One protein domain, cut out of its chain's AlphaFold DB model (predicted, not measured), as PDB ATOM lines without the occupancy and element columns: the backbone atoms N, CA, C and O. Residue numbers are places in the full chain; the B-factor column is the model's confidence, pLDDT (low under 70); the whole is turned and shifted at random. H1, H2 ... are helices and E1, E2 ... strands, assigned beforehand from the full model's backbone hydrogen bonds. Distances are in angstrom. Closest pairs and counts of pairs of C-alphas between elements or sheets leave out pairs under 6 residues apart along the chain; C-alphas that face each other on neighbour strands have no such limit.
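AT A GLANCE: This is residues 488 to 647 of the 813 residues of the protein "Peptide-binding protein" of Bacillus glennii (UniProt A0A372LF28). A cluster of crossed helices has H3 in its middle, with H6 on one side of it and H7 crossing it on the other, while H2 crosses its first residues and H1 lies by H2 and H7. Short H4 and H5 with the loop of residues 547 to 558 make one side region, and the long loops 584 to 602 and 606 to 627, with the short strand E1 between them, make another; H8 lies away from the other helices. The printed part has 160 residues with eight named helices and one named strand, in the order H1 H2 H3 H4 H5 H6 E1 H7 H8; it is mostly helix, though under half of its residues are in named elements. The whole is compact, with a radius of gyration of the C-alphas of 15.6 A and spans of 44 by 44 by 32 A.

IN THESE COORDINATES: H1 is residues 488 to 497, 14.3 A long, with C-alpha 488 at (26.200, -61.969, -58.037). H2 is residues 510 to 520, 16.1 A, and H3 residues 524 to 535, 16.6 A. H4 is residues 541 to 546 and H5 residues 559 to 562. H6, the longest helix, is residues 569 to 583, 20.9 A, beginning at C-alpha 569 at (42.619, -58.885, -64.616). E1 is residues 603 to 605, H7 residues 628 to 639, 17.1 A, and H8 residues 644 to 647, ending at C-alpha 647 at (19.168, -42.645, -64.604).

HOW THE PARTS SIT: H3 is the hub, touching H1, H2, H6 and H7. H7 touches it at a steep tilt of 61 degrees, opposite ways, the closest C-alphas being those of Ala 529 and His 635, 5.3 A. With residues 524 to 528 alone H3 touches H2, closest at Ala 517 and Ala 524, C-alphas 4.9 A apart. H1 and H6 each only just touch H3, with 3 pairs of C-alphas within 8 A; the closest are Ile 490 and Ala 528, and Leu 527 and Ala 577, each 7.0 A. H2 and H6 touch and run the same way at 37 degrees, only just steep, closest at the C-alphas of Ala 516 and Lys 574, 5.3 A. H1 touches H2, with the C-alphas of Ile 490 and Gly 510 closest at 5.1 A, and touches residues 638 to 639 of H7. H4 is close to but not clearly touching H3 and H5, and H4 and H6 are near each other. E1 pairs with no named strand; H8 touches no helix. Every O i to N i+4 pair is within hydrogen-bond range in H1, H2, H3, H4, H6 and H7; H5 and H8 are too short for one.

THE WHOLE: The C-alphas farthest apart are those of Gly 501 and Ser 589, 47.4 A. The printed part has no cut. The links H1 to H2, H4 to H5, H6 to E1 and E1 to H7 are long. Mean pLDDT of the printed part is 94.1; residues 589 to 590 are under 70.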
ATOM      1  N   GLN A 488      26.851 -60.701 -57.710       98.50
ATOM      2  CA  GLN A 488      26.200 -61.969 -58.037       98.50
ATOM      3  C   GLN A 488      25.504 -61.920 -59.402       98.50
ATOM      4  O   GLN A 488      25.778 -62.777 -60.232       98.50
ATOM      5  N   GLN A 489      24.717 -60.877 -59.696       98.69
ATOM      6  CA  GLN A 489      24.058 -60.715 -61.005       98.69
ATOM      7  C   GLN A 489      25.062 -60.710 -62.170       98.69
ATOM      8  O   GLN A 489      24.820 -61.325 -63.210       98.69
ATOM      9  N   ILE A 490      26.218 -60.060 -61.986       98.62
ATOM     10  CA  ILE A 490      27.306 -60.064 -62.974       98.62
ATOM     11  C   ILE A 490      27.872 -61.488 -63.145       98.62
ATOM     12  O   ILE A 490      28.008 -61.964 -64.273       98.62
ATOM     13  N   ASN A 491      28.169 -62.185 -62.040       98.38
ATOM     14  CA  ASN A 491      28.698 -63.553 -62.057       98.38
ATOM     15  C   ASN A 491      27.725 -64.559 -62.696       98.38
ATOM     16  O   ASN A 491      28.153 -65.384 -63.505       98.38
ATOM     17  N   ASP A 492      26.433 -64.480 -62.373       97.81
ATOM     18  CA  ASP A 492      25.385 -65.353 -62.912       97.81
ATOM     19  C   ASP A 492      25.244 -65.161 -64.422       97.81
ATOM     20  O   ASP A 492      25.206 -66.132 -65.181       97.81
ATOM     21  N   TYR A 493      25.239 -63.907 -64.886       97.81
ATOM     22  CA  TYR A 493      25.169 -63.600 -66.311       97.81
ATOM     23  C   TYR A 493      26.402 -64.100 -67.077       97.81
ATOM     24  O   TYR A 493      26.251 -64.673 -68.157       97.81
ATOM     25  N   ILE A 494      27.613 -63.955 -66.524       96.75
ATOM     26  CA  ILE A 494      28.829 -64.527 -67.126       96.75
ATOM     27  C   ILE A 494      28.712 -66.055 -67.189       96.75
ATOM     28  O   ILE A 494      28.846 -66.637 -68.265       96.75
ATOM     29  N   THR A 495      28.396 -66.699 -66.064       94.25
ATOM     30  CA  THR A 495      28.318 -68.165 -65.940       94.25
ATOM     31  C   THR A 495      27.288 -68.766 -66.897       94.25
ATOM     32  O   THR A 495      27.561 -69.775 -67.538       94.25
ATOM     33  N   LYS A 496      26.135 -68.110 -67.071       95.00
ATOM     34  CA  LYS A 496      25.065 -68.527 -67.991       95.00
ATOM     35  C   LYS A 496      25.456 -68.478 -69.475       95.00
ATOM     36  O   LYS A 496      24.875 -69.213 -70.271       95.00
ATOM     37  N   ASN A 497      26.376 -67.594 -69.866       94.69
ATOM     38  CA  ASN A 497      26.685 -67.315 -71.276       94.69
ATOM     39  C   ASN A 497      28.069 -67.817 -71.729       94.69
ATOM     40  O   ASN A 497      28.322 -67.911 -72.933       94.69
ATOM     41  N   VAL A 498      28.969 -68.170 -70.807       92.12
ATOM     42  CA  VAL A 498      30.214 -68.877 -71.147       92.12
ATOM     43  C   VAL A 498      29.869 -70.312 -71.553       92.12
ATOM     44  O   VAL A 498      29.358 -71.093 -70.760       92.12
ATOM     45  N   ALA A 499      30.146 -70.668 -72.810       78.69
ATOM     46  CA  ALA A 499      29.834 -71.997 -73.335       78.69
ATOM     47  C   ALA A 499      30.574 -73.119 -72.579       78.69
ATOM     48  O   ALA A 499      31.762 -72.986 -72.271       78.69
ATOM     49  N   ASN A 500      29.887 -74.246 -72.354       75.81
ATOM     50  CA  ASN A 500      30.421 -75.417 -71.652       75.81
ATOM     51  C   ASN A 500      31.822 -75.812 -72.152       75.81
ATOM     52  O   ASN A 500      32.054 -75.958 -73.352       75.81
ATOM     53  N   GLY A 501      32.757 -75.994 -71.217       71.38
ATOM     54  CA  GLY A 501      34.146 -76.375 -71.499       71.38
ATOM     55  C   GLY A 501      35.093 -75.225 -71.876       71.38
ATOM     56  O   GLY A 501      36.301 -75.465 -71.972       71.38
ATOM     57  N   LYS A 502      34.598 -73.987 -72.050       83.25
ATOM     58  CA  LYS A 502      35.447 -72.794 -72.210       83.25
ATOM     59  C   LYS A 502      35.911 -72.243 -70.863       83.25
ATOM     60  O   LYS A 502      35.175 -72.232 -69.884       83.25
ATOM     61  N   ILE A 503      37.132 -71.713 -70.854       87.00
ATOM     62  CA  ILE A 503      37.700 -70.964 -69.731       87.00
ATOM     63  C   ILE A 503      37.376 -69.480 -69.937       87.00
ATOM     64  O   ILE A 503      37.559 -68.963 -71.039       87.00
ATOM     65  N   SER A 504      36.927 -68.799 -68.881       93.81
ATOM     66  CA  SER A 504      36.770 -67.342 -68.839       93.81
ATOM     67  C   SER A 504      37.621 -66.754 -67.719       93.81
ATOM     68  O   SER A 504      37.575 -67.235 -66.587       93.81
ATOM     69  N   ILE A 505      38.356 -65.676 -68.004       95.12
ATOM     70  CA  ILE A 505      39.062 -64.916 -66.957       95.12
ATOM     71  C   ILE A 505      38.127 -64.034 -66.106       95.12
ATOM     72  O   ILE A 505      38.562 -63.488 -65.094       95.12
ATOM     73  N   LEU A 506      36.846 -63.918 -66.481       96.81
ATOM     74  CA  LEU A 506      35.826 -63.165 -65.743       96.81
ATOM     75  C   LEU A 506      35.070 -64.000 -64.695       96.81
ATOM     76  O   LEU A 506      34.310 -63.434 -63.908       96.81
ATOM     77  N   THR A 507      35.269 -65.322 -64.642       94.38
ATOM     78  CA  THR A 507      34.584 -66.196 -63.674       94.38
ATOM     79  C   THR A 507      34.819 -65.719 -62.240       94.38
ATOM     80  O   THR A 507      35.963 -65.576 -61.796       94.38
ATOM     81  N   ASN A 508      33.729 -65.477 -61.507       95.31
ATOM     82  CA  ASN A 508      33.722 -64.953 -60.138       95.31
ATOM     83  C   ASN A 508      34.516 -63.636 -59.986       95.31
ATOM     84  O   ASN A 508      35.315 -63.489 -59.060       95.31
ATOM     85  N   LYS A 509      34.358 -62.695 -60.932       97.44
ATOM     86  CA  LYS A 509      34.965 -61.344 -60.896       97.44
ATOM     87  C   LYS A 509      33.949 -60.206 -60.751       97.44
ATOM     88  O   LYS A 509      34.344 -59.050 -60.808       97.44
ATOM     89  N   GLY A 510      32.670 -60.494 -60.503       98.00
ATOM     90  CA  GLY A 510      31.628 -59.477 -60.323       98.00
ATOM     91  C   GLY A 510      31.988 -58.384 -59.308       98.00
ATOM     92  O   GLY A 510      31.815 -57.208 -59.607       98.00
ATOM     93  N   GLN A 511      32.570 -58.750 -58.159       98.44
ATOM     94  CA  GLN A 511      32.940 -57.791 -57.108       98.44
ATOM     95  C   GLN A 511      34.022 -56.799 -57.560       98.44
ATOM     96  O   GLN A 511      33.925 -55.614 -57.270       98.44
ATOM     97  N   LEU A 512      34.989 -57.254 -58.360       98.19
ATOM     98  CA  LEU A 512      36.061 -56.414 -58.901       98.19
ATOM     99  C   LEU A 512      35.520 -55.279 -59.790       98.19
ATOM    100  O   LEU A 512      36.079 -54.184 -59.802       98.19
ATOM    101  N   PHE A 513      34.406 -55.506 -60.495       98.56
ATOM    102  CA  PHE A 513      33.725 -54.435 -61.223       98.56
ATOM    103  C   PHE A 513      33.069 -53.419 -60.288       98.56
ATOM    104  O   PHE A 513      33.161 -52.231 -60.572       98.56
ATOM    105  N   ILE A 514      32.452 -53.858 -59.184       98.50
ATOM    106  CA  ILE A 514      31.873 -52.962 -58.168       98.50
ATOM    107  C   ILE A 514      32.971 -52.097 -57.531       98.50
ATOM    108  O   ILE A 514      32.828 -50.877 -57.444       98.50
ATOM    109  N   ASP A 515      34.082 -52.718 -57.135       98.38
ATOM    110  CA  ASP A 515      35.177 -52.050 -56.430       98.38
ATOM    111  C   ASP A 515      35.863 -51.005 -57.325       98.38
ATOM    112  O   ASP A 515      35.971 -49.841 -56.941       98.38
ATOM    113  N   ALA A 516      36.239 -51.377 -58.556       98.00
ATOM    114  CA  ALA A 516      36.853 -50.450 -59.512       98.00
ATOM    115  C   ALA A 516      35.885 -49.337 -59.962       98.00
ATOM    116  O   ALA A 516      36.290 -48.193 -60.167       98.00
ATOM    117  N   ALA A 517      34.592 -49.642 -60.094       97.44
ATOM    118  CA  ALA A 517      33.571 -48.650 -60.415       97.44
ATOM    119  C   ALA A 517      33.416 -47.593 -59.314       97.44
ATOM    120  O   ALA A 517      33.328 -46.398 -59.609       97.44
ATOM    121  N   LYS A 518      33.453 -48.026 -58.051       96.25
ATOM    122  CA  LYS A 518      33.448 -47.150 -56.877       96.25
ATOM    123  C   LYS A 518      34.742 -46.335 -56.751       96.25
ATOM    124  O   LYS A 518      34.668 -45.164 -56.401       96.25
ATOM    125  N   GLU A 519      35.898 -46.928 -57.054       96.94
ATOM    126  CA  GLU A 519      37.219 -46.276 -57.002       96.94
ATOM    127  C   GLU A 519      37.348 -45.118 -58.011       96.94
ATOM    128  O   GLU A 519      37.869 -44.059 -57.669       96.94
ATOM    129  N   TYR A 520      36.838 -45.294 -59.238       96.56
ATOM    130  CA  TYR A 520      36.983 -44.319 -60.332       96.56
ATOM    131  C   TYR A 520      35.696 -43.559 -60.694       96.56
ATOM    132  O   TYR A 520      35.688 -42.802 -61.666       96.56
ATOM    133  N   GLY A 521      34.602 -43.741 -59.950       95.69
ATOM    134  CA  GLY A 521      33.344 -43.020 -60.176       95.69
ATOM    135  C   GLY A 521      32.679 -43.338 -61.522       95.69
ATOM    136  O   GLY A 521      32.192 -42.426 -62.196       95.69
ATOM    137  N   VAL A 522      32.701 -44.603 -61.951       97.19
ATOM    138  CA  VAL A 522      32.017 -45.079 -63.171       97.19
ATOM    139  C   VAL A 522      30.891 -46.048 -62.825       97.19
ATOM    140  O   VAL A 522      30.860 -46.630 -61.748       97.19
ATOM    141  N   ASN A 523      29.960 -46.253 -63.748       97.75
ATOM    142  CA  ASN A 523      28.837 -47.159 -63.565       97.75
ATOM    143  C   ASN A 523      29.294 -48.633 -63.639       97.75
ATOM    144  O   ASN A 523      29.809 -49.089 -64.664       97.75
ATOM    145  N   ALA A 524      29.100 -49.392 -62.553       98.00
ATOM    146  CA  ALA A 524      29.611 -50.764 -62.423       98.00
ATOM    147  C   ALA A 524      28.993 -51.759 -63.420       98.00
ATOM    148  O   ALA A 524      29.696 -52.607 -63.975       98.00
ATOM    149  N   LEU A 525      27.690 -51.623 -63.689       98.44
ATOM    150  CA  LEU A 525      26.965 -52.439 -64.663       98.44
ATOM    151  C   LEU A 525      27.520 -52.229 -66.074       98.44
ATOM    152  O   LEU A 525      27.730 -53.195 -66.804       98.44
ATOM    153  N   TYR A 526      27.811 -50.978 -66.428       98.31
ATOM    154  CA  TYR A 526      28.478 -50.634 -67.680       98.31
ATOM    155  C   TYR A 526      29.883 -51.228 -67.761       98.31
ATOM    156  O   TYR A 526      30.199 -51.864 -68.761       98.31
ATOM    157  N   LEU A 527      30.716 -51.068 -66.727       98.44
ATOM    158  CA  LEU A 527      32.098 -51.552 -66.753       98.44
ATOM    159  C   LEU A 527      32.156 -53.080 -66.948       98.44
ATOM    160  O   LEU A 527      32.961 -53.570 -67.743       98.44
ATOM    161  N   ALA A 528      31.252 -53.817 -66.293       98.69
ATOM    162  CA  ALA A 528      31.082 -55.256 -66.481       98.69
ATOM    163  C   ALA A 528      30.558 -55.612 -67.883       98.69
ATOM    164  O   ALA A 528      31.142 -56.452 -68.567       98.69
ATOM    165  N   ALA A 529      29.484 -54.961 -68.341       98.69
ATOM    166  CA  ALA A 529      28.889 -55.198 -69.657       98.69
ATOM    167  C   ALA A 529      29.859 -54.892 -70.812       98.69
ATOM    168  O   ALA A 529      29.914 -55.639 -71.787       98.69
ATOM    169  N   HIS A 530      30.651 -53.830 -70.678       98.19
ATOM    170  CA  HIS A 530      31.679 -53.420 -71.627       98.19
ATOM    171  C   HIS A 530      32.819 -54.449 -71.671       98.19
ATOM    172  O   HIS A 530      33.138 -54.951 -72.746       98.19
ATOM    173  N   ALA A 531      33.348 -54.875 -70.516       98.31
ATOM    174  CA  ALA A 531      34.343 -55.948 -70.456       98.31
ATOM    175  C   ALA A 531      33.834 -57.250 -71.093       98.31
ATOM    176  O   ALA A 531      34.565 -57.908 -71.831       98.31
ATOM    177  N   ILE A 532      32.581 -57.628 -70.823       98.38
ATOM    178  CA  ILE A 532      31.932 -58.813 -71.398       98.38
ATOM    179  C   ILE A 532      31.827 -58.711 -72.922       98.38
ATOM    180  O   ILE A 532      32.097 -59.703 -73.604       98.38
ATOM    181  N   HIS A 533      31.457 -57.539 -73.442       97.44
ATOM    182  CA  HIS A 533      31.290 -57.294 -74.871       97.44
ATOM    183  C   HIS A 533      32.616 -57.451 -75.630       97.44
ATOM    184  O   HIS A 533      32.722 -58.299 -76.515       97.44
ATOM    185  N   GLU A 534      33.651 -56.717 -75.214       95.81
ATOM    186  CA  GLU A 534      34.961 -56.677 -75.886       95.81
ATOM    187  C   GLU A 534      35.742 -58.000 -75.791       95.81
ATOM    188  O   GLU A 534      36.458 -58.397 -76.712       95.81
ATOM    189  N   SER A 535      35.599 -58.728 -74.680       96.25
ATOM    190  CA  SER A 535      36.334 -59.982 -74.448       96.25
ATOM    191  C   SER A 535      35.582 -61.248 -74.861       96.25
ATOM    192  O   SER A 535      36.120 -62.347 -74.697       96.25
ATOM    193  N   GLY A 536      34.336 -61.130 -75.333       95.75
ATOM    194  CA  GLY A 536      33.451 -62.275 -75.546       95.75
ATOM    195  C   GLY A 536      33.294 -63.101 -74.266       95.75
ATOM    196  O   GLY A 536      33.706 -64.263 -74.219       95.75
ATOM    197  N   PHE A 537      32.758 -62.484 -73.208       96.69
ATOM    198  CA  PHE A 537      32.610 -63.069 -71.865       96.69
ATOM    199  C   PHE A 537      33.935 -63.549 -71.237       96.69
ATOM    200  O   PHE A 537      33.967 -64.550 -70.526       96.69
ATOM    201  N   GLY A 538      35.047 -62.858 -71.490       96.12
ATOM    202  CA  GLY A 538      36.368 -63.179 -70.938       96.12
ATOM    203  C   GLY A 538      37.064 -64.365 -71.606       96.12
ATOM    204  O   GLY A 538      37.983 -64.924 -71.009       96.12
ATOM    205  N   THR A 539      36.616 -64.774 -72.801       94.75
ATOM    206  CA  THR A 539      37.090 -65.991 -73.494       94.75
ATOM    207  C   THR A 539      37.965 -65.722 -74.725       94.75
ATOM    208  O   THR A 539      38.518 -66.665 -75.293       94.75
ATOM    209  N   SER A 540      38.120 -64.461 -75.156       94.88
ATOM    210  CA  SER A 540      38.964 -64.112 -76.306       94.88
ATOM    211  C   SER A 540      40.444 -64.435 -76.063       94.88
ATOM    212  O   SER A 540      40.930 -64.415 -74.931       94.88
ATOM    213  N   HIS A 541      41.203 -64.689 -77.134       94.44
ATOM    214  CA  HIS A 541      42.643 -64.951 -77.015       94.44
ATOM    215  C   HIS A 541      43.384 -63.825 -76.294       94.44
ATOM    216  O   HIS A 541      44.225 -64.113 -75.446       94.44
ATOM    217  N   ILE A 542      43.045 -62.567 -76.594       96.69
ATOM    218  CA  ILE A 542      43.632 -61.378 -75.963       96.69
ATOM    219  C   ILE A 542      43.297 -61.360 -74.463       96.69
ATOM    220  O   ILE A 542      44.207 -61.232 -73.648       96.69
ATOM    221  N   ALA A 543      42.042 -61.609 -74.075       96.62
ATOM    222  CA  ALA A 543      41.653 -61.710 -72.670       96.62
ATOM    223  C   ALA A 543      42.444 -62.810 -71.937       96.62
ATOM    224  O   ALA A 543      43.147 -62.520 -70.969       96.62
ATOM    225  N   LEU A 544      42.415 -64.045 -72.452       95.19
ATOM    226  CA  LEU A 544      43.083 -65.211 -71.857       95.19
ATOM    227  C   LEU A 544      44.613 -65.073 -71.774       95.19
ATOM    228  O   LEU A 544      45.230 -65.600 -70.855       95.19
ATOM    229  N   GLY A 545      45.240 -64.434 -72.766       94.12
ATOM    230  CA  GLY A 545      46.698 -64.403 -72.916       94.12
ATOM    231  C   GLY A 545      47.379 -63.117 -72.463       94.12
ATOM    232  O   GLY A 545      48.582 -63.144 -72.206       94.12
ATOM    233  N   LYS A 546      46.641 -62.003 -72.367       96.38
ATOM    234  CA  LYS A 546      47.152 -60.669 -72.004       96.38
ATOM    235  C   LYS A 546      46.501 -60.084 -70.744       96.38
ATOM    236  O   LYS A 546      46.882 -58.982 -70.362       96.38
ATOM    237  N   ASN A 547      45.517 -60.761 -70.139       97.12
ATOM    238  CA  ASN A 547      44.599 -60.190 -69.139       97.12
ATOM    239  C   ASN A 547      43.896 -58.905 -69.626       97.12
ATOM    240  O   ASN A 547      43.540 -58.050 -68.822       97.12
ATOM    241  N   ASN A 548      43.729 -58.742 -70.941       97.56
ATOM    242  CA  ASN A 548      43.216 -57.518 -71.551       97.56
ATOM    243  C   ASN A 548      41.798 -57.765 -72.072       97.56
ATOM    244  O   ASN A 548      41.603 -58.373 -73.122       97.56
ATOM    245  N   LEU A 549      40.804 -57.335 -71.298       97.69
ATOM    246  CA  LEU A 549      39.392 -57.575 -71.590       97.69
ATOM    247  C   LEU A 549      38.839 -56.652 -72.678       97.69
ATOM    248  O   LEU A 549      37.846 -56.999 -73.301       97.69
ATOM    249  N   PHE A 550      39.476 -55.506 -72.913       95.12
ATOM    250  CA  PHE A 550      38.933 -54.407 -73.721       95.12
ATOM    251  C   PHE A 550      39.677 -54.211 -75.050       95.12
ATOM    252  O   PHE A 550      39.595 -53.149 -75.659       95.12
ATOM    253  N   GLY A 551      40.503 -55.186 -75.454       92.62
ATOM    254  CA  GLY A 551      41.332 -55.089 -76.661       92.62
ATOM    255  C   GLY A 551      42.301 -53.897 -76.662       92.62
ATOM    256  O   GLY A 551      42.760 -53.483 -77.725       92.62
ATOM    257  N   PHE A 552      42.621 -53.316 -75.502       91.38
ATOM    258  CA  PHE A 552      43.291 -52.018 -75.436       91.38
ATOM    259  C   PHE A 552      44.707 -52.086 -76.032       91.38
ATOM    260  O   PHE A 552      45.490 -52.975 -75.686       91.38
ATOM    261  N   GLY A 553      45.028 -51.163 -76.941       89.38
ATOM    262  CA  GLY A 553      46.274 -51.180 -77.717       89.38
ATOM    263  C   GLY A 553      46.278 -52.127 -78.928       89.38
ATOM    264  O   GLY A 553      47.323 -52.288 -79.550       89.38
ATOM    265  N   SER A 554      45.155 -52.762 -79.288       90.38
ATOM    266  CA  SER A 554      45.060 -53.566 -80.521       90.38
ATOM    267  C   SER A 554      45.158 -52.705 -81.781       90.38
ATOM    268  O   SER A 554      44.595 -51.616 -81.845       90.38
ATOM    269  N   PHE A 555      45.796 -53.249 -82.820       88.88
ATOM    270  CA  PHE A 555      45.789 -52.706 -84.179       88.88
ATOM    271  C   PHE A 555      45.521 -53.830 -85.180       88.88
ATOM    272  O   PHE A 555      46.104 -54.904 -85.042       88.88
ATOM    273  N   ASP A 556      44.733 -53.569 -86.224       86.31
ATOM    274  CA  ASP A 556      44.314 -54.563 -87.230       86.31
ATOM    275  C   ASP A 556      45.480 -55.340 -87.864       86.31
ATOM    276  O   ASP A 556      45.362 -56.527 -88.164       86.31
ATOM    277  N   ALA A 557      46.640 -54.697 -88.025       87.88
ATOM    278  CA  ALA A 557      47.833 -55.314 -88.603       87.88
ATOM    279  C   ALA A 557      48.479 -56.404 -87.714       87.88
ATOM    280  O   ALA A 557      49.266 -57.212 -88.216       87.88
ATOM    281  N   SER A 558      48.225 -56.395 -86.397       90.50
ATOM    282  CA  SER A 558      48.786 -57.350 -85.422       90.50
ATOM    283  C   SER A 558      48.000 -57.361 -84.093       90.50
ATOM    284  O   SER A 558      48.573 -57.080 -83.038       90.50
ATOM    285  N   PRO A 559      46.691 -57.681 -84.084       91.69
ATOM    286  CA  PRO A 559      45.801 -57.372 -82.958       91.69
ATOM    287  C   PRO A 559      46.282 -57.955 -81.622       91.69
ATOM    288  O   PRO A 559      46.252 -57.271 -80.600       91.69
ATOM    289  N   TYR A 560      46.820 -59.178 -81.633       95.19
ATOM    290  CA  TYR A 560      47.319 -59.837 -80.425       95.19
ATOM    291  C   TYR A 560      48.664 -59.282 -79.915       95.19
ATOM    292  O   TYR A 560      48.837 -59.109 -78.709       95.19
ATOM    293  N   ILE A 561      49.626 -59.004 -80.802       95.25
ATOM    294  CA  ILE A 561      50.964 -58.503 -80.421       95.25
ATOM    295  C   ILE A 561      50.947 -56.993 -80.146       95.25
ATOM    296  O   ILE A 561      51.750 -56.483 -79.367       95.25
ATOM    297  N   ALA A 562      50.043 -56.244 -80.772       93.50
ATOM    298  CA  ALA A 562      49.809 -54.841 -80.456       93.50
ATOM    299  C   ALA A 562      49.172 -54.674 -79.064       93.50
ATOM    300  O   ALA A 562      49.650 -53.849 -78.286       93.50
ATOM    301  N   SER A 563      48.171 -55.512 -78.740       95.56
ATOM    302  CA  SER A 563      47.437 -55.508 -77.464       95.56
ATOM    303  C   SER A 563      48.343 -55.399 -76.242       95.56
ATOM    304  O   SER A 563      49.249 -56.220 -76.051       95.56
ATOM    305  N   TYR A 564      48.010 -54.469 -75.347       96.62
ATOM    306  CA  TYR A 564      48.702 -54.317 -74.072       96.62
ATOM    307  C   TYR A 564      48.565 -55.584 -73.224       96.62
ATOM    308  O   TYR A 564      47.474 -56.151 -73.112       96.62
ATOM    309  N   ARG A 565      49.672 -56.014 -72.610       97.12
ATOM    310  CA  ARG A 565      49.690 -57.036 -71.561       97.12
ATOM    311  C   ARG A 565      49.505 -56.378 -70.200       97.12
ATOM    312  O   ARG A 565      50.243 -55.460 -69.857       97.12
ATOM    313  N   PHE A 566      48.574 -56.905 -69.419       97.50
ATOM    314  CA  PHE A 566      48.341 -56.552 -68.025       97.50
ATOM    315  C   PHE A 566      48.813 -57.696 -67.120       97.50
ATOM    316  O   PHE A 566      48.679 -58.875 -67.467       97.50
ATOM    317  N   SER A 567      49.367 -57.365 -65.952       95.38
ATOM    318  CA  SER A 567      49.839 -58.362 -64.981       95.38
ATOM    319  C   SER A 567      48.683 -59.188 -64.411       95.38
ATOM    320  O   SER A 567      48.810 -60.400 -64.250       95.38
ATOM    321  N   THR A 568      47.538 -58.548 -64.167       96.31
ATOM    322  CA  THR A 568      46.319 -59.172 -63.638       96.31
ATOM    323  C   THR A 568      45.058 -58.598 -64.283       96.31
ATOM    324  O   THR A 568      45.050 -57.472 -64.784       96.31
ATOM    325  N   VAL A 569      43.958 -59.348 -64.203       96.50
ATOM    326  CA  VAL A 569      42.619 -58.885 -64.616       96.50
ATOM    327  C   VAL A 569      42.166 -57.661 -63.798       96.50
ATOM    328  O   VAL A 569      41.555 -56.751 -64.350       96.50
ATOM    329  N   ASP A 570      42.537 -57.597 -62.512       97.00
ATOM    330  CA  ASP A 570      42.324 -56.437 -61.628       97.00
ATOM    331  C   ASP A 570      42.949 -55.161 -62.197       97.00
ATOM    332  O   ASP A 570      42.251 -54.166 -62.401       97.00
ATOM    333  N   SER A 571      44.232 -55.228 -62.571       97.00
ATOM    334  CA  SER A 571      44.942 -54.082 -63.145       97.00
ATOM    335  C   SER A 571      44.317 -53.598 -64.458       97.00
ATOM    336  O   SER A 571      44.290 -52.397 -64.710       97.00
ATOM    337  N   ASN A 572      43.758 -54.502 -65.272       98.00
ATOM    338  CA  ASN A 572      43.077 -54.140 -66.514       98.00
ATOM    339  C   ASN A 572      41.728 -53.452 -66.266       98.00
ATOM    340  O   ASN A 572      41.459 -52.417 -66.871       98.00
ATOM    341  N   ILE A 573      40.899 -53.986 -65.362       98.38
ATOM    342  CA  ILE A 573      39.582 -53.410 -65.053       98.38
ATOM    343  C   ILE A 573      39.734 -52.021 -64.416       98.38
ATOM    344  O   ILE A 573      39.065 -51.085 -64.855       98.38
ATOM    345  N   LYS A 574      40.660 -51.850 -63.462       97.81
ATOM    346  CA  LYS A 574      40.961 -50.542 -62.850       97.81
ATOM    347  C   LYS A 574      41.520 -49.542 -63.859       97.81
ATOM    348  O   LYS A 574      41.005 -48.431 -63.961       97.81
ATOM    349  N   TYR A 575      42.503 -49.953 -64.666       97.62
ATOM    350  CA  TYR A 575      43.066 -49.110 -65.725       97.62
ATOM    351  C   TYR A 575      41.982 -48.599 -66.679       97.62
ATOM    352  O   TYR A 575      41.956 -47.413 -67.000       97.62
ATOM    353  N   ILE A 576      41.058 -49.465 -67.110       97.31
ATOM    354  CA  ILE A 576      39.999 -49.074 -68.042       97.31
ATOM    355  C   ILE A 576      38.923 -48.220 -67.363       97.31
ATOM    356  O   ILE A 576      38.482 -47.245 -67.968       97.31
ATOM    357  N   ALA A 577      38.557 -48.488 -66.107       97.81
ATOM    358  CA  ALA A 577      37.675 -47.605 -65.339       97.81
ATOM    359  C   ALA A 577      38.248 -46.176 -65.260       97.81
ATOM    360  O   ALA A 577      37.579 -45.213 -65.649       97.81
ATOM    361  N   GLN A 578      39.524 -46.049 -64.876       97.06
ATOM    362  CA  GLN A 578      40.246 -44.777 -64.835       97.06
ATOM    363  C   GLN A 578      40.330 -44.113 -66.218       97.06
ATOM    364  O   GLN A 578      40.021 -42.931 -66.360       97.06
ATOM    365  N   GLN A 579      40.709 -44.870 -67.250       95.44
ATOM    366  CA  GLN A 579      40.860 -44.395 -68.627       95.44
ATOM    367  C   GLN A 579      39.535 -43.876 -69.205       95.44
ATOM    368  O   GLN A 579      39.508 -42.797 -69.797       95.44
ATOM    369  N   MET A 580      38.428 -44.601 -69.022       95.62
ATOM    370  CA  MET A 580      37.107 -44.189 -69.515       95.62
ATOM    371  C   MET A 580      36.593 -42.952 -68.777       95.62
ATOM    372  O   MET A 580      36.108 -42.023 -69.427       95.62
ATOM    373  N   LYS A 581      36.760 -42.886 -67.448       95.50
ATOM    374  CA  LYS A 581      36.398 -41.705 -66.652       95.50
ATOM    375  C   LYS A 581      37.218 -40.471 -67.040       95.50
ATOM    376  O   LYS A 581      36.643 -39.393 -67.193       95.50
ATOM    377  N   ALA A 582      38.530 -40.629 -67.221       94.25
ATOM    378  CA  ALA A 582      39.434 -39.544 -67.592       94.25
ATOM    379  C   ALA A 582      39.208 -39.035 -69.028       94.25
ATOM    380  O   ALA A 582      39.445 -37.855 -69.277       94.25
ATOM    381  N   THR A 583      38.759 -39.887 -69.970       94.00
ATOM    382  CA  THR A 583      38.598 -39.482 -71.383       94.00
ATOM    383  C   THR A 583      37.180 -39.519 -71.948       94.00
ATOM    384  O   THR A 583      36.730 -38.535 -72.518       94.00
ATOM    385  N   TYR A 584      36.450 -40.624 -71.885       95.12
ATOM    386  CA  TYR A 584      35.180 -40.696 -72.622       95.12
ATOM    387  C   TYR A 584      34.014 -40.037 -71.878       95.12
ATOM    388  O   TYR A 584      33.110 -39.502 -72.513       95.12
ATOM    389  N   LEU A 585      34.055 -40.032 -70.543       95.62
ATOM    390  CA  LEU A 585      32.912 -39.646 -69.714       95.62
ATOM    391  C   LEU A 585      32.935 -38.199 -69.200       95.62
ATOM    392  O   LEU A 585      31.926 -37.756 -68.661       95.62
ATOM    393  N   ASN A 586      34.034 -37.447 -69.352       92.94
ATOM    394  CA  ASN A 586      34.133 -36.080 -68.820       92.94
ATOM    395  C   ASN A 586      34.760 -35.063 -69.799       92.94
ATOM    396  O   ASN A 586      35.772 -35.370 -70.435       92.94
ATOM    397  N   PRO A 587      34.238 -33.818 -69.862       87.00
ATOM    398  CA  PRO A 587      34.689 -32.752 -70.768       87.00
ATOM    399  C   PRO A 587      35.971 -32.042 -70.287       87.00
ATOM    400  O   PRO A 587      36.082 -30.821 -70.386       87.00
ATOM    401  N   ALA A 588      36.931 -32.773 -69.710       76.88
ATOM    402  CA  ALA A 588      38.179 -32.192 -69.212       76.88
ATOM    403  C   ALA A 588      38.899 -31.377 -70.308       76.88
ATOM    404  O   ALA A 588      38.866 -31.746 -71.481       76.88
ATOM    405  N   SER A 589      39.539 -30.260 -69.944       60.69
ATOM    406  CA  SER A 589      40.082 -29.305 -70.926       60.69
ATOM    407  C   SER A 589      40.995 -29.977 -71.967       60.69
ATOM    408  O   SER A 589      41.926 -30.699 -71.613       60.69
ATOM    409  N   GLY A 590      40.704 -29.764 -73.256       67.19
ATOM    410  CA  GLY A 590      41.438 -30.353 -74.387       67.19
ATOM    411  C   GLY A 590      41.086 -31.809 -74.739       67.19
ATOM    412  O   GLY A 590      41.621 -32.357 -75.704       67.19
ATOM    413  N   ASN A 591      40.180 -32.458 -74.006       83.56
ATOM    414  CA  ASN A 591      39.823 -33.856 -74.224       83.56
ATOM    415  C   ASN A 591      38.788 -34.041 -75.350       83.56
ATOM    416  O   ASN A 591      37.579 -34.117 -75.127       83.56
ATOM    417  N   TRP A 592      39.286 -34.187 -76.576       90.56
ATOM    418  CA  TRP A 592      38.478 -34.372 -77.788       90.56
ATOM    419  C   TRP A 592      37.561 -35.608 -77.795       90.56
ATOM    420  O   TRP A 592      36.645 -35.657 -78.612       90.56
ATOM    421  N   ARG A 593      37.782 -36.603 -76.920       93.38
ATOM    422  CA  ARG A 593      36.997 -37.854 -76.898       93.38
ATOM    423  C   ARG A 593      35.620 -37.712 -76.251       93.38
ATOM    424  O   ARG A 593      34.779 -38.585 -76.454       93.38
ATOM    425  N   PHE A 594      35.378 -36.648 -75.486       95.00
ATOM    426  CA  PHE A 594      34.090 -36.442 -74.835       95.00
ATOM    427  C   PHE A 594      33.015 -36.014 -75.843       95.00
ATOM    428  O   PHE A 594      33.100 -34.948 -76.455       95.00
ATOM    429  N   LYS A 595      31.979 -36.846 -75.990       96.38
ATOM    430  CA  LYS A 595      30.816 -36.609 -76.868       96.38
ATOM    431  C   LYS A 595      29.476 -36.890 -76.171       96.38
ATOM    432  O   LYS A 595      28.455 -37.037 -76.829       96.38
ATOM    433  N   GLY A 596      29.494 -36.957 -74.839       95.06
ATOM    434  CA  GLY A 596      28.379 -37.373 -73.987       95.06
ATOM    435  C   GLY A 596      28.826 -38.469 -73.020       95.06
ATOM    436  O   GLY A 596      29.567 -39.368 -73.406       95.06
ATOM    437  N   ALA A 597      28.386 -38.403 -71.762       95.62
ATOM    438  CA  ALA A 597      28.787 -39.336 -70.701       95.62
ATOM    439  C   ALA A 597      28.048 -40.694 -70.755       95.62
ATOM    440  O   ALA A 597      27.864 -41.336 -69.729       95.62
ATOM    441  N   TYR A 598      27.598 -41.119 -71.934       97.19
ATOM    442  CA  TYR A 598      26.737 -42.284 -72.164       97.19
ATOM    443  C   TYR A 598      27.195 -43.070 -73.399       97.19
ATOM    444  O   TYR A 598      27.972 -42.555 -74.202       97.19
ATOM    445  N   LEU A 599      26.735 -44.316 -73.568       97.94
ATOM    446  CA  LEU A 599      27.212 -45.209 -74.637       97.94
ATOM    447  C   LEU A 599      26.991 -44.617 -76.038       97.94
ATOM    448  O   LEU A 599      27.924 -44.583 -76.839       97.94
ATOM    449  N   GLY A 600      25.783 -44.118 -76.307       96.19
ATOM    450  CA  GLY A 600      25.438 -43.423 -77.548       96.19
ATOM    451  C   GLY A 600      25.497 -44.314 -78.790       96.19
ATOM    452  O   GLY A 600      25.256 -45.525 -78.722       96.19
ATOM    453  N   PHE A 601      25.776 -43.711 -79.944       95.19
ATOM    454  CA  PHE A 601      25.861 -44.385 -81.241       95.19
ATOM    455  C   PHE A 601      26.685 -43.568 -82.244       95.19
ATOM    456  O   PHE A 601      26.894 -42.367 -82.083       95.19
ATOM    457  N   SER A 602      27.112 -44.235 -83.315       95.06
ATOM    458  CA  SER A 602      27.618 -43.581 -84.522       95.06
ATOM    459  C   SER A 602      26.628 -43.782 -85.667       95.06
ATOM    460  O   SER A 602      26.040 -44.856 -85.788       95.06
ATOM    461  N   THR A 603      26.475 -42.771 -86.520       94.31
ATOM    462  CA  THR A 603      25.870 -42.915 -87.851       94.31
ATOM    463  C   THR A 603      26.980 -42.863 -88.889       94.31
ATOM    464  O   THR A 603      27.762 -41.915 -88.907       94.31
ATOM    465  N   MET A 604      27.039 -43.858 -89.765       94.06
ATOM    466  CA  MET A 604      28.034 -43.973 -90.831       94.06
ATOM    467  C   MET A 604      27.346 -43.791 -92.183       94.06
ATOM    468  O   MET A 604      26.274 -44.351 -92.396       94.06
ATOM    469  N   ASP A 605      27.943 -43.038 -93.102       92.88
ATOM    470  CA  ASP A 605      27.501 -43.024 -94.496       92.88
ATOM    471  C   ASP A 605      27.775 -44.379 -95.180       92.88
ATOM    472  O   ASP A 605      28.459 -45.260 -94.646       92.88
ATOM    473  N   MET A 606      27.273 -44.550 -96.403       90.19
ATOM    474  CA  MET A 606      27.475 -45.784 -97.175       90.19
ATOM    475  C   MET A 606      28.923 -46.025 -97.653       90.19
ATOM    476  O   MET A 606      29.175 -47.031 -98.320       90.19
ATOM    477  N   ASN A 607      29.871 -45.150 -97.293       90.56
ATOM    478  CA  ASN A 607      31.314 -45.297 -97.500       90.56
ATOM    479  C   ASN A 607      32.073 -45.580 -96.184       90.56
ATOM    480  O   ASN A 607      33.302 -45.503 -96.161       90.56
ATOM    481  N   ASN A 608      31.366 -45.908 -95.094       89.62
ATOM    482  CA  ASN A 608      31.910 -46.100 -93.744       89.62
ATOM    483  C   ASN A 608      32.591 -44.849 -93.151       89.62
ATOM    484  O   ASN A 608      33.498 -44.964 -92.324       89.62
ATOM    485  N   LYS A 609      32.153 -43.642 -93.524       93.31
ATOM    486  CA  LYS A 609      32.567 -42.392 -92.875       93.31
ATOM    487  C   LYS A 609      31.504 -41.951 -91.869       93.31
ATOM    488  O   LYS A 609      30.331 -41.827 -92.211       93.31
ATOM    489  N   ARG A 610      31.912 -41.657 -90.631       95.00
ATOM    490  CA  ARG A 610      30.996 -41.159 -89.595       95.00
ATOM    491  C   ARG A 610      30.426 -39.786 -89.961       95.00
ATOM    492  O   ARG A 610      31.155 -38.886 -90.384       95.00
ATOM    493  N   ILE A 611      29.126 -39.629 -89.751       94.75
ATOM    494  CA  ILE A 611      28.387 -38.375 -89.865       94.75
ATOM    495  C   ILE A 611      28.342 -37.757 -88.465       94.75
ATOM    496  O   ILE A 611      27.502 -38.106 -87.633       94.75
ATOM    497  N   ASP A 612      29.291 -36.862 -88.193       95.06
ATOM    498  CA  ASP A 612      29.527 -36.291 -86.859       95.06
ATOM    499  C   ASP A 612      28.313 -35.537 -86.282       95.06
ATOM    500  O   ASP A 612      28.115 -35.550 -85.073       95.06
ATOM    501  N   SER A 613      27.466 -34.924 -87.117       93.56
ATOM    502  CA  SER A 613      26.221 -34.260 -86.683       93.56
ATOM    503  C   SER A 613      25.084 -35.227 -86.320       93.56
ATOM    504  O   SER A 613      24.057 -34.791 -85.811       93.56
ATOM    505  N   LYS A 614      25.257 -36.525 -86.595       93.19
ATOM    506  CA  LYS A 614      24.285 -37.607 -86.360       93.19
ATOM    507  C   LYS A 614      24.911 -38.735 -85.531       93.19
ATOM    508  O   LYS A 614      24.606 -39.905 -85.739       93.19
ATOM    509  N   SER A 615      25.850 -38.397 -84.649       95.69
ATOM    510  CA  SER A 615      26.602 -39.336 -83.806       95.69
ATOM    511  C   SER A 615      26.869 -38.703 -82.440       95.69
ATOM    512  O   SER A 615      27.082 -37.495 -82.359       95.69
ATOM    513  N   GLU A 616      26.905 -39.495 -81.367       96.06
ATOM    514  CA  GLU A 616      27.046 -38.989 -79.991       96.06
ATOM    515  C   GLU A 616      27.487 -40.075 -78.992       96.06
ATOM    516  O   GLU A 616      27.500 -41.272 -79.294       96.06
ATOM    517  N   GLY A 617      27.830 -39.653 -77.773       96.88
ATOM    518  CA  GLY A 617      28.283 -40.529 -76.693       96.88
ATOM    519  C   GLY A 617      29.638 -41.186 -76.963       96.88
ATOM    520  O   GLY A 617      30.394 -40.791 -77.852       96.88
ATOM    521  N   MET A 618      29.960 -42.216 -76.184       97.31
ATOM    522  CA  MET A 618      31.218 -42.956 -76.294       97.31
ATOM    523  C   MET A 618      31.435 -43.538 -77.696       97.31
ATOM    524  O   MET A 618      32.544 -43.457 -78.230       97.31
ATOM    525  N   ASN A 619      30.375 -44.066 -78.321       96.44
ATOM    526  CA  ASN A 619      30.468 -44.723 -79.623       96.44
ATOM    527  C   ASN A 619      30.876 -43.782 -80.771       96.44
ATOM    528  O   ASN A 619      31.230 -44.248 -81.850       96.44
ATOM    529  N   PHE A 620      30.867 -42.464 -80.559       96.25
ATOM    530  CA  PHE A 620      31.385 -41.502 -81.532       96.25
ATOM    531  C   PHE A 620      32.850 -41.800 -81.897       96.25
ATOM    532  O   PHE A 620      33.220 -41.745 -83.068       96.25
ATOM    533  N   TYR A 621      33.692 -42.117 -80.905       93.69
ATOM    534  CA  TYR A 621      35.130 -42.364 -81.101       93.69
ATOM    535  C   TYR A 621      35.631 -43.709 -80.566       93.69
ATOM    536  O   TYR A 621      36.777 -44.055 -80.848       93.69
ATOM    537  N   TYR A 622      34.831 -44.446 -79.788       92.44
ATOM    538  CA  TYR A 622      35.287 -45.702 -79.189       92.44
ATOM    539  C   TYR A 622      35.347 -46.855 -80.201       92.44
ATOM    540  O   TYR A 622      36.347 -47.567 -80.246       92.44
ATOM    541  N   ALA A 623      34.314 -47.015 -81.032       90.19
ATOM    542  CA  ALA A 623      34.218 -48.098 -82.006       90.19
ATOM    543  C   ALA A 623      33.778 -47.593 -83.389       90.19
ATOM    544  O   ALA A 623      33.204 -46.517 -83.539       90.19
ATOM    545  N   THR A 624      34.059 -48.396 -84.415       87.19
ATOM    546  CA  THR A 624      33.585 -48.177 -85.790       87.19
ATOM    547  C   THR A 624      32.223 -48.815 -86.062       87.19
ATOM    548  O   THR A 624      31.600 -48.470 -87.062       87.19
ATOM    549  N   ASP A 625      31.744 -49.721 -85.196       90.25
ATOM    550  CA  ASP A 625      30.405 -50.316 -85.287       90.25
ATOM    551  C   ASP A 625      29.336 -49.334 -84.763       90.25
ATOM    552  O   ASP A 625      29.302 -49.051 -83.558       90.25
ATOM    553  N   PRO A 626      28.391 -48.877 -85.613       92.38
ATOM    554  CA  PRO A 626      27.225 -48.098 -85.191       92.38
ATOM    555  C   PRO A 626      26.498 -48.684 -83.975       92.38
ATOM    556  O   PRO A 626      26.036 -47.939 -83.110       92.38
ATOM    557  N   ASN A 627      26.437 -50.017 -83.877       91.44
ATOM    558  CA  ASN A 627      25.676 -50.754 -82.874       91.44
ATOM    559  C   ASN A 627      26.447 -51.094 -81.591       91.44
ATOM    560  O   ASN A 627      25.833 -51.669 -80.693       91.44
ATOM    561  N   TRP A 628      27.725 -50.729 -81.446       95.25
ATOM    562  CA  TRP A 628      28.527 -51.039 -80.248       95.25
ATOM    563  C   TRP A 628      27.827 -50.617 -78.941       95.25
ATOM    564  O   TRP A 628      27.631 -51.433 -78.035       95.25
ATOM    565  N   GLY A 629      27.315 -49.380 -78.879       95.94
ATOM    566  CA  GLY A 629      26.606 -48.870 -77.697       95.94
ATOM    567  C   GLY A 629      25.317 -49.647 -77.394       95.94
ATOM    568  O   GLY A 629      25.040 -49.992 -76.245       95.94
ATOM    569  N   LYS A 630      24.573 -50.025 -78.438       93.94
ATOM    570  CA  LYS A 630      23.381 -50.891 -78.372       93.94
ATOM    571  C   LYS A 630      23.737 -52.333 -77.969       93.94
ATOM    572  O   LYS A 630      22.937 -53.023 -77.338       93.94
ATOM    573  N   GLY A 631      24.942 -52.793 -78.309       95.12
ATOM    574  CA  GLY A 631      25.526 -54.073 -77.907       95.12
ATOM    575  C   GLY A 631      25.806 -54.136 -76.408       95.12
ATOM    576  O   GLY A 631      25.308 -55.042 -75.738       95.12
ATOM    577  N   ILE A 632      26.514 -53.142 -75.867       98.00
ATOM    578  CA  ILE A 632      26.782 -53.039 -74.423       98.00
ATOM    579  C   ILE A 632      25.480 -52.828 -73.643       98.00
ATOM    580  O   ILE A 632      25.232 -53.553 -72.680       98.00
ATOM    581  N   ALA A 633      24.593 -51.933 -74.092       97.31
ATOM    582  CA  ALA A 633      23.295 -51.708 -73.451       97.31
ATOM    583  C   ALA A 633      22.442 -52.991 -73.364       97.31
ATOM    584  O   ALA A 633      21.747 -53.202 -72.370       97.31
ATOM    585  N   ARG A 634      22.539 -53.895 -74.353       96.94
ATOM    586  CA  ARG A 634      21.891 -55.219 -74.312       96.94
ATOM    587  C   ARG A 634      22.476 -56.127 -73.227       96.94
ATOM    588  O   ARG A 634      21.715 -56.842 -72.581       96.94
ATOM    589  N   HIS A 635      23.793 -56.112 -73.015       98.44
ATOM    590  CA  HIS A 635      24.409 -56.840 -71.899       98.44
ATOM    591  C   HIS A 635      23.982 -56.242 -70.552       98.44
ATOM    592  O   HIS A 635      23.601 -56.997 -69.664       98.44
ATOM    593  N   MET A 636      23.948 -54.909 -70.425       98.50
ATOM    594  CA  MET A 636      23.456 -54.227 -69.218       98.50
ATOM    595  C   MET A 636      22.013 -54.650 -68.893       98.50
ATOM    596  O   MET A 636      21.764 -55.161 -67.805       98.50
ATOM    597  N   GLN A 637      21.107 -54.575 -69.877       97.69
ATOM    598  CA  GLN A 637      19.707 -55.013 -69.768       97.69
ATOM    599  C   GLN A 637      19.550 -56.487 -69.365       97.69
ATOM    600  O   GLN A 637      18.581 -56.841 -68.696       97.69
ATOM    601  N   ALA A 638      20.470 -57.356 -69.791       98.25
ATOM    602  CA  ALA A 638      20.411 -58.790 -69.519       98.25
ATOM    603  C   ALA A 638      21.025 -59.198 -68.164       98.25
ATOM    604  O   ALA A 638      20.731 -60.294 -67.686       98.25
ATOM    605  N   ILE A 639      21.855 -58.341 -67.559       98.31
ATOM    606  CA  ILE A 639      22.380 -58.493 -66.189       98.31
ATOM    607  C   ILE A 639      21.378 -57.921 -65.174       98.31
ATOM    608  O   ILE A 639      21.083 -58.557 -64.164       98.31
ATOM    609  N   LEU A 640      20.860 -56.721 -65.446       97.75
ATOM    610  CA  LEU A 640      19.905 -56.000 -64.609       97.75
ATOM    611  C   LEU A 640      18.917 -55.256 -65.525       97.75
ATOM    612  O   LEU A 640      19.341 -54.316 -66.199       97.75
ATOM    613  N   PRO A 641      17.623 -55.620 -65.568       97.00
ATOM    614  CA  PRO A 641      16.630 -54.905 -66.370       97.00
ATOM    615  C   PRO A 641      16.614 -53.396 -66.080       97.00
ATOM    616  O   PRO A 641      16.775 -52.985 -64.935       97.00
ATOM    617  N   TYR A 642      16.460 -52.564 -67.112       95.06
ATOM    618  CA  TYR A 642      16.434 -51.108 -66.960       95.06
ATOM    619  C   TYR A 642      15.203 -50.624 -66.187       95.06
ATOM    620  O   TYR A 642      14.069 -50.890 -66.584       95.06
ATOM    621  N   GLU A 643      15.446 -49.814 -65.157       92.31
ATOM    622  CA  GLU A 643      14.436 -49.001 -64.483       92.31
ATOM    623  C   GLU A 643      14.834 -47.522 -64.554       92.31
ATOM    624  O   GLU A 643      16.003 -47.161 -64.391       92.31
ATOM    625  N   LYS A 644      13.852 -46.633 -64.745       88.50
ATOM    626  CA  LYS A 644      14.095 -45.187 -64.900       88.50
ATOM    627  C   LYS A 644      14.719 -44.534 -63.657       88.50
ATOM    628  O   LYS A 644      15.395 -43.522 -63.778       88.50
ATOM    629  N   ALA A 645      14.574 -45.140 -62.476       86.62
ATOM    630  CA  ALA A 645      15.245 -44.691 -61.255       86.62
ATOM    631  C   ALA A 645      16.786 -44.796 -61.323       86.62
ATOM    632  O   ALA A 645      17.485 -44.118 -60.573       86.62
ATOM    633  N   TYR A 646      17.347 -45.611 -62.224       83.44
ATOM    634  CA  TYR A 646      18.804 -45.769 -62.342       83.44
ATOM    635  C   TYR A 646      19.465 -44.628 -63.137       83.44
ATOM    636  O   TYR A 646      20.684 -44.467 -63.082       83.44
ATOM    637  N   SER A 647      18.681 -43.815 -63.859       76.19
ATOM    638  CA  SER A 647      19.168 -42.645 -64.604       76.19
ATOM    639  C   SER A 647      19.014 -41.317 -63.852       76.19
ATOM    640  O   SER A 647      19.479 -40.293 -64.343       76.19
TER     641      SER A 647